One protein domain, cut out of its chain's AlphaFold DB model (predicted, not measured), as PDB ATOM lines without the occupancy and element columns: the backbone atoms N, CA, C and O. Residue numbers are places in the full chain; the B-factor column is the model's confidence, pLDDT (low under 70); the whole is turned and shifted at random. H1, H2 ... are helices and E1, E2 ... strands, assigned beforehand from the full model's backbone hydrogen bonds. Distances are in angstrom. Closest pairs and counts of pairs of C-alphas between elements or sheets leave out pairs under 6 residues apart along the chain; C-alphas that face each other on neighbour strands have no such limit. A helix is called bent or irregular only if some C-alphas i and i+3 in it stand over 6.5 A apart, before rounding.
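This is residues 23 to 83 of the 184 residues of the protein "NAD(+) diphosphatase" of Bicosoecida sp. CB-2014 (UniProt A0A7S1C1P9). A single long helix, H1, forms one half of an elongated shape, and a small head of a two-stranded hairpin, E1 and E2, with loops round it, lies at the far end of the helix. The last printed residues come back beside E2, where residues 81 to 82 pair with it over a short run, while residues 23 to 30 form a tail at the other end of H1. The printed part has 61 residues with one named helix and two named strands, in the order H1, E1, E2; the sheet's order is E1 - E2, antiparallel. The class is mixed, helices and strands, with under half of the residues in named elements. The whole is loose, with a radius of gyration of the C-alphas of 15.1 A, and its outline is a rod spanning 48 by 20 by 11 A.

The helix H1, residues 31 to 49, is not bent, and every O i to N i+4 pair in it is within hydrogen-bond range. A short link of 10 residues joins it to the strand E1, residues 60 to 63. A tight link of 4 residues then leads to the strand E2, residues 68 to 71. E1 and E2 form a hairpin, antiparallel, with 144 degrees between their N-to-C directions. The C-alphas of Thr 60 and Cys 71 face each other at 4.3 A, as do those of Pro 62 and Arg 69 at 4.3 A. Within hydrogen-bond range across the pair are, for instance, N 61 and O 70 at 2.8 A, and N 70 and O 61 at 2.9 A. H1 and E2 are only just apart, with their closest C-alphas at 8.4 A. Residues 69 to 70 of E2 also pair, antiparallel, with residues 81 to 82, a stretch too short to be a named strand.

H1 runs from Gly 31, with its C-alpha at (171.273, 186.470, 204.867), to Gln 49, with its C-alpha at (191.035, 205.478, 208.699), and measures 27.7 A from first to last C-alpha. E1, Thr 60 to Met 63, measures 9.5 A. E2, Lys 68 to Cys 71, measures 10.2 A and ends with its C-alpha at (196.640, 209.174, 196.537).

The two C-alphas farthest apart are those of His 28 and Asp 76, at 48.5 A. The first and last printed C-alphas, those of Tyr 23 and Tyr 83, are 24.4 A apart. The printed part has no cut, and neither link between named elements is long. Residues 72 to 83 form a long stretch with no named element. The mean pLDDT of the printed part is 91.0, and no printed residue is under 70.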
ATOM      1  N   TYR A  23     176.876 195.202 217.010       80.88
ATOM      2  CA  TYR A  23     177.101 194.007 217.834       80.88
ATOM      3  C   TYR A  23     175.840 193.559 218.599       80.88
ATOM      4  O   TYR A  23     175.638 192.372 218.808       80.88
ATOM      5  N   GLY A  24     174.970 194.490 219.001       78.38
ATOM      6  CA  GLY A  24     173.691 194.177 219.649       78.38
ATOM      7  C   GLY A  24     172.636 193.609 218.694       78.38
ATOM      8  O   GLY A  24     171.680 192.998 219.147       78.38
ATOM      9  N   LEU A  25     172.828 193.768 217.380       79.31
ATOM     10  CA  LEU A  25     171.960 193.209 216.335       79.31
ATOM     11  C   LEU A  25     172.473 191.861 215.806       79.31
ATOM     12  O   LEU A  25     171.898 191.276 214.887       79.31
ATOM     13  N   MET A  26     173.569 191.358 216.371       75.00
ATOM     14  CA  MET A  26     174.137 190.070 216.003       75.00
ATOM     15  C   MET A  26     173.111 188.958 216.283       75.00
ATOM     16  O   MET A  26     172.459 188.961 217.324       75.00
ATOM     17  N   GLY A  27     172.908 188.058 215.318       76.94
ATOM     18  CA  GLY A  27     171.858 187.027 215.373       76.94
ATOM     19  C   GLY A  27     170.447 187.498 214.991       76.94
ATOM     20  O   GLY A  27     169.565 186.664 214.859       76.94
ATOM     21  N   HIS A  28     170.232 188.800 214.775       83.38
ATOM     22  CA  HIS A  28     168.958 189.351 214.283       83.38
ATOM     23  C   HIS A  28     169.033 189.770 212.810       83.38
ATOM     24  O   HIS A  28     168.013 189.951 212.152       83.38
ATOM     25  N   LEU A  29     170.251 189.953 212.293       82.94
ATOM     26  CA  LEU A  29     170.511 190.200 210.883       82.94
ATOM     27  C   LEU A  29     170.911 188.885 210.224       82.94
ATOM     28  O   LEU A  29     171.925 188.289 210.586       82.94
ATOM     29  N   GLU A  30     170.142 188.471 209.223       82.44
ATOM     30  CA  GLU A  30     170.377 187.229 208.494       82.44
ATOM     31  C   GLU A  30     170.508 187.471 206.989       82.44
ATOM     32  O   GLU A  30     170.072 188.491 206.439       82.44
ATOM     33  N   GLY A  31     171.142 186.509 206.317       86.31
ATOM     34  CA  GLY A  31     171.273 186.470 204.867       86.31
ATOM     35  C   GLY A  31     171.833 187.762 204.270       86.31
ATOM     36  O   GLY A  31     172.858 188.292 204.702       86.31
ATOM     37  N   ARG A  32     171.141 188.265 203.247       88.88
ATOM     38  CA  ARG A  32     171.557 189.429 202.458       88.88
ATOM     39  C   ARG A  32     171.676 190.707 203.294       88.88
ATOM     40  O   ARG A  32     172.620 191.464 203.097       88.88
ATOM     41  N   VAL A  33     170.772 190.930 204.247       89.38
ATOM     42  CA  VAL A  33     170.771 192.167 205.049       89.38
ATOM     43  C   VAL A  33     172.035 192.251 205.903       89.38
ATOM     44  O   VAL A  33     172.685 193.293 205.948       89.38
ATOM     45  N   ALA A  34     172.443 191.139 206.522       87.19
ATOM     46  CA  ALA A  34     173.692 191.079 207.281       87.19
ATOM     47  C   ALA A  34     174.917 191.388 206.403       87.19
ATOM     48  O   ALA A  34     175.825 192.104 206.830       87.19
ATOM     49  N   GLN A  35     174.925 190.885 205.164       88.31
ATOM     50  CA  GLN A  35     176.004 191.125 204.205       88.31
ATOM     51  C   GLN A  35     176.070 192.594 203.770       88.31
ATOM     52  O   GLN A  35     177.150 193.180 203.771       88.31
ATOM     53  N   GLU A  36     174.933 193.204 203.441       91.12
ATOM     54  CA  GLU A  36     174.853 194.597 202.988       91.12
ATOM     55  C   GLU A  36     175.254 195.574 204.100       91.12
ATOM     56  O   GLU A  36     176.121 196.429 203.899       91.12
ATOM     57  N   VAL A  37     174.703 195.394 205.306       89.81
ATOM     58  CA  VAL A  37     175.064 196.201 206.483       89.81
ATOM     59  C   VAL A  37     176.540 196.013 206.834       89.81
ATOM     60  O   VAL A  37     177.252 196.982 207.116       89.81
ATOM     61  N   GLY A  38     177.024 194.771 206.776       89.94
ATOM     62  CA  GLY A  38     178.418 194.439 207.027       89.94
ATOM     63  C   GLY A  38     179.379 195.086 206.038       89.94
ATOM     64  O   GLY A  38     180.395 195.656 206.445       89.94
ATOM     65  N   HIS A  39     179.041 195.057 204.752       91.69
ATOM     66  CA  HIS A  39     179.819 195.692 203.695       91.69
ATOM     67  C   HIS A  39     179.851 197.214 203.864       91.69
ATOM     68  O   HIS A  39     180.930 197.808 203.906       91.69
ATOM     69  N   GLY A  40     178.683 197.839 204.054       92.44
ATOM     70  CA  GLY A  40     178.572 199.281 204.261       92.44
ATOM     71  C   GLY A  40     179.384 199.754 205.466       92.44
ATOM     72  O   GLY A  40     180.202 200.666 205.345       92.44
ATOM     73  N   ARG A  41     179.251 199.083 206.619       91.00
ATOM     74  CA  ARG A  41     180.049 199.418 207.808       91.00
ATOM     75  C   ARG A  41     181.548 199.271 207.546       91.00
ATOM     76  O   ARG A  41     182.317 200.140 207.952       91.00
ATOM     77  N   SER A  42     181.960 198.189 206.888       92.50
ATOM     78  CA  SER A  42     183.370 197.932 206.565       92.50
ATOM     79  C   SER A  42     183.977 199.062 205.730       92.50
ATOM     80  O   SER A  42     185.049 199.562 206.071       92.50
ATOM     81  N   LEU A  43     183.265 199.525 204.696       93.94
ATOM     82  CA  LEU A  43     183.700 200.651 203.866       93.94
ATOM     83  C   LEU A  43     183.748 201.968 204.646       93.94
ATOM     84  O   LEU A  43     184.734 202.698 204.544       93.94
ATOM     85  N   LEU A  44     182.726 202.262 205.455       93.00
ATOM     86  CA  LEU A  44     182.671 203.490 206.256       93.00
ATOM     87  C   LEU A  44     183.824 203.568 207.265       93.00
ATOM     88  O   LEU A  44     184.503 204.594 207.358       93.00
ATOM     89  N   VAL A  45     184.088 202.474 207.985       92.94
ATOM     90  CA  VAL A  45     185.211 202.404 208.929       92.94
ATOM     91  C   VAL A  45     186.533 202.551 208.187       92.94
ATOM     92  O   VAL A  45     187.352 203.386 208.576       92.94
ATOM     93  N   TRP A  46     186.730 201.822 207.088       94.94
ATOM     94  CA  TRP A  46     187.955 201.926 206.303       94.94
ATOM     95  C   TRP A  46     188.192 203.346 205.777       94.94
ATOM     96  O   TRP A  46     189.282 203.885 205.954       94.94
ATOM     97  N   HIS A  47     187.178 204.003 205.214       95.31
ATOM     98  CA  HIS A  47     187.290 205.383 204.745       95.31
ATOM     99  C   HIS A  47     187.647 206.377 205.852       95.31
ATOM    100  O   HIS A  47     188.385 207.328 205.592       95.31
ATOM    101  N   SER A  48     187.174 206.156 207.081       93.56
ATOM    102  CA  SER A  48     187.525 207.016 208.218       93.56
ATOM    103  C   SER A  48     189.014 206.925 208.595       93.56
ATOM    104  O   SER A  48     189.595 207.904 209.073       93.56
ATOM    105  N   GLN A  49     189.649 205.779 208.322       93.00
ATOM    106  CA  GLN A  49     191.035 205.478 208.699       93.00
ATOM    107  C   GLN A  49     192.026 205.645 207.535       93.00
ATOM    108  O   GLN A  49     193.164 206.050 207.750       93.00
ATOM    109  N   ALA A  50     191.601 205.424 206.291       94.75
ATOM    110  CA  ALA A  50     192.442 205.490 205.095       94.75
ATOM    111  C   ALA A  50     192.454 206.883 204.437       94.75
ATOM    112  O   ALA A  50     192.476 206.989 203.216       94.75
ATOM    113  N   ARG A  51     192.398 207.968 205.225       96.00
ATOM    114  CA  ARG A  51     192.324 209.349 204.698       96.00
ATOM    115  C   ARG A  51     193.631 209.832 204.069       96.00
ATOM    116  O   ARG A  51     193.590 210.646 203.149       96.00
ATOM    117  N   PHE A  52     194.762 209.295 204.513       96.56
ATOM    118  CA  PHE A  52     196.098 209.669 204.054       96.56
ATOM    119  C   PHE A  52     196.829 208.474 203.443       96.56
ATOM    120  O   PHE A  52     196.591 207.319 203.802       96.56
ATOM    121  N   CYS A  53     197.729 208.755 202.509       95.69
ATOM    122  CA  CYS A  53     198.535 207.761 201.825       95.69
ATOM    123  C   CYS A  53     199.645 207.259 202.752       95.69
ATOM    124  O   CYS A  53     200.526 208.025 203.137       95.69
ATOM    125  N   GLY A  54     199.671 205.954 203.032       93.31
ATOM    126  CA  GLY A  54     200.734 205.338 203.836       93.31
ATOM    127  C   GLY A  54     202.136 205.401 203.209       93.31
ATOM    128  O   GLY A  54     203.111 205.154 203.904       93.31
ATOM    129  N   ARG A  55     202.255 205.737 201.913       94.19
ATOM    130  CA  ARG A  55     203.544 205.853 201.206       94.19
ATOM    131  C   ARG A  55     204.155 207.253 201.287       94.19
ATOM    132  O   ARG A  55     205.361 207.363 201.463       94.19
ATOM    133  N   CYS A  56     203.353 208.307 201.110       95.00
ATOM    134  CA  CYS A  56     203.858 209.685 200.996       95.00
ATOM    135  C   CYS A  56     203.180 210.702 201.927       95.00
ATOM    136  O   CYS A  56     203.545 211.872 201.907       95.00
ATOM    137  N   GLY A  57     202.179 210.300 202.714       94.75
ATOM    138  CA  GLY A  57     201.483 211.173 203.666       94.75
ATOM    139  C   GLY A  57     200.447 212.132 203.064       94.75
ATOM    140  O   GLY A  57     199.688 212.731 203.819       94.75
ATOM    141  N   SER A  58     200.361 212.264 201.735       96.81
ATOM    142  CA  SER A  58     199.332 213.076 201.060       96.81
ATOM    143  C   SER A  58     197.916 212.553 201.328       96.81
ATOM    144  O   SER A  58     197.737 211.398 201.719       96.81
ATOM    145  N   THR A  59     196.891 213.375 201.096       97.12
ATOM    146  CA  THR A  59     195.496 212.919 201.168       97.12
ATOM    147  C   THR A  59     195.203 211.862 200.107       97.12
ATOM    148  O   THR A  59     195.971 211.636 199.167       97.12
ATOM    149  N   THR A  60     194.092 211.164 200.296       97.19
ATOM    150  CA  THR A  60     193.565 210.228 199.308       97.19
ATOM    151  C   THR A  60     192.111 210.555 199.009       97.19
ATOM    152  O   THR A  60     191.363 210.919 199.924       97.19
ATOM    153  N   SER A  61     191.680 210.304 197.778       96.38
ATOM    154  CA  SER A  61     190.294 210.467 197.338       96.38
ATOM    155  C   SER A  61     189.631 209.116 197.035       96.38
ATOM    156  O   SER A  61     190.287 208.235 196.470       96.38
ATOM    157  N   PRO A  62     188.347 208.906 197.402       97.00
ATOM    158  CA  PRO A  62     187.586 207.726 196.995       97.00
ATOM    159  C   PRO A  62     187.464 207.612 195.473       97.00
ATOM    160  O   PRO A  62     187.271 208.604 194.779       97.00
ATOM    161  N   MET A  63     187.512 206.380 194.976       95.38
ATOM    162  CA  MET A  63     187.341 205.999 193.574       95.38
ATOM    163  C   MET A  63     186.407 204.784 193.494       95.38
ATOM    164  O   MET A  63     186.147 204.137 194.509       95.38
ATOM    165  N   GLU A  64     185.918 204.456 192.293       94.25
ATOM    166  CA  GLU A  64     185.193 203.199 192.017       94.25
ATOM    167  C   GLU A  64     183.998 202.955 192.964       94.25
ATOM    168  O   GLU A  64     183.802 201.868 193.501       94.25
ATOM    169  N   GLY A  65     183.203 203.999 193.224       92.62
ATOM    170  CA  GLY A  65     182.049 203.896 194.127       92.62
ATOM    171  C   GLY A  65     182.420 203.704 195.604       92.62
ATOM    172  O   GLY A  65     181.575 203.293 196.391       92.62
ATOM    173  N   GLY A  66     183.665 203.999 195.989       93.88
ATOM    174  CA  GLY A  66     184.144 203.907 197.370       93.88
ATOM    175  C   GLY A  66     184.869 202.603 197.704       93.88
ATOM    176  O   GLY A  66     185.311 202.434 198.831       93.88
ATOM    177  N   THR A  67     185.072 201.692 196.752       95.56
ATOM    178  CA  THR A  67     185.820 200.434 196.978       95.56
ATOM    179  C   THR A  67     187.333 200.586 196.800       95.56
ATOM    180  O   THR A  67     188.091 199.625 196.922       95.56
ATOM    181  N   LYS A  68     187.791 201.810 196.536       96.88
ATOM    182  CA  LYS A  68     189.190 202.158 196.310       96.88
ATOM    183  C   LYS A  68     189.438 203.591 196.747       96.88
ATOM    184  O   LYS A  68     188.538 204.429 196.693       96.88
ATOM    185  N   ARG A  69     190.663 203.896 197.164       96.81
ATOM    186  CA  ARG A  69     191.128 205.279 197.310       96.81
ATOM    187  C   ARG A  69     192.435 205.459 196.559       96.81
ATOM    188  O   ARG A  69     193.276 204.561 196.563       96.81
ATOM    189  N   ARG A  70     192.600 206.611 195.918       96.56
ATOM    190  CA  ARG A  70     193.816 206.993 195.196       96.56
ATOM    191  C   ARG A  70     194.503 208.133 195.933       96.56
ATOM    192  O   ARG A  70     193.831 209.022 196.434       96.56
ATOM    193  N   CYS A  71     195.824 208.081 196.024       97.12
ATOM    194  CA  CYS A  71     196.640 209.174 196.537       97.12
ATOM    195  C   CYS A  71     196.495 210.426 195.660       97.12
ATOM    196  O   CYS A  71     196.623 210.323 194.441       97.12
ATOM    197  N   ASP A  72     196.284 211.579 196.299       94.81
ATOM    198  CA  ASP A  72     196.165 212.895 195.648       94.81
ATOM    199  C   ASP A  72     197.513 213.631 195.549       94.81
ATOM    200  O   ASP A  72     197.578 214.759 195.066       94.81
ATOM    201  N   GLY A  73     198.590 213.025 196.061       91.38
ATOM    202  CA  GLY A  73     199.947 213.535 195.877       91.38
ATOM    203  C   GLY A  73     200.368 213.501 194.407       91.38
ATOM    204  O   GLY A  73     199.638 212.997 193.554       91.38
ATOM    205  N   ASP A  74     201.573 213.998 194.125       89.75
ATOM    206  CA  ASP A  74     202.143 213.980 192.774       89.75
ATOM    207  C   ASP A  74     201.987 212.584 192.140       89.75
ATOM    208  O   ASP A  74     202.440 211.565 192.680       89.75
ATOM    209  N   ALA A  75     201.250 212.544 191.028       75.88
ATOM    210  CA  ALA A  75     200.840 211.316 190.369       75.88
ATOM    211  C   ALA A  75     202.033 210.567 189.769       75.88
ATOM    212  O   ALA A  75     202.009 209.335 189.762       75.88
ATOM    213  N   ASP A  76     203.070 211.293 189.350       80.94
ATOM    214  CA  ASP A  76     204.294 210.719 188.796       80.94
ATOM    215  C   ASP A  76     205.222 210.211 189.913       80.94
ATOM    216  O   ASP A  76     206.003 209.279 189.711       80.94
ATOM    217  N   ALA A  77     205.085 210.752 191.129       81.56
ATOM    218  CA  ALA A  77     205.868 210.337 192.293       81.56
ATOM    219  C   ALA A  77     205.212 209.209 193.117       81.56
ATOM    220  O   ALA A  77     205.907 208.353 193.674       81.56
ATOM    221  N   CYS A  78     203.880 209.199 193.245       91.06
ATOM    222  CA  CYS A  78     203.169 208.255 194.107       91.06
ATOM    223  C   CYS A  78     202.021 207.543 193.397       91.06
ATOM    224  O   CYS A  78     202.094 206.324 193.229       91.06
ATOM    225  N   GLY A  79     200.940 208.266 193.076       88.75
ATOM    226  CA  GLY A  79     199.740 207.720 192.422       88.75
ATOM    227  C   GLY A  79     199.115 206.477 193.082       88.75
ATOM    228  O   GLY A  79     198.285 205.810 192.463       88.75
ATOM    229  N   ALA A  80     199.516 206.133 194.315       94.69
ATOM    230  CA  ALA A  80     199.234 204.841 194.923       94.69
ATOM    231  C   ALA A  80     197.733 204.637 195.144       94.69
ATOM    232  O   ALA A  80     197.014 205.558 195.536       94.69
ATOM    233  N   CYS A  81     197.276 203.408 194.929       95.00
ATOM    234  CA  CYS A  81     195.910 203.000 195.219       95.00
ATOM    235  C   CYS A  81     195.891 202.094 196.447       95.00
ATOM    236  O   CYS A  81     196.748 201.226 196.596       95.00
ATOM    237  N   VAL A  82     194.897 202.290 197.305       94.56
ATOM    238  CA  VAL A  82     194.648 201.457 198.483       94.56
ATOM    239  C   VAL A  82     193.223 200.918 198.441       94.56
ATOM    240  O   VAL A  82     192.306 201.586 197.953       94.56
ATOM    241  N   TYR A  83     193.051 199.711 198.969       95.94
ATOM    242  CA  TYR A  83     191.793 198.968 198.974       95.94
ATOM    243  C   TYR A  83     191.327 198.709 200.415       95.94
ATOM    244  O   TYR A  83     192.153 198.775 201.337       95.94
TER     245      TYR A  83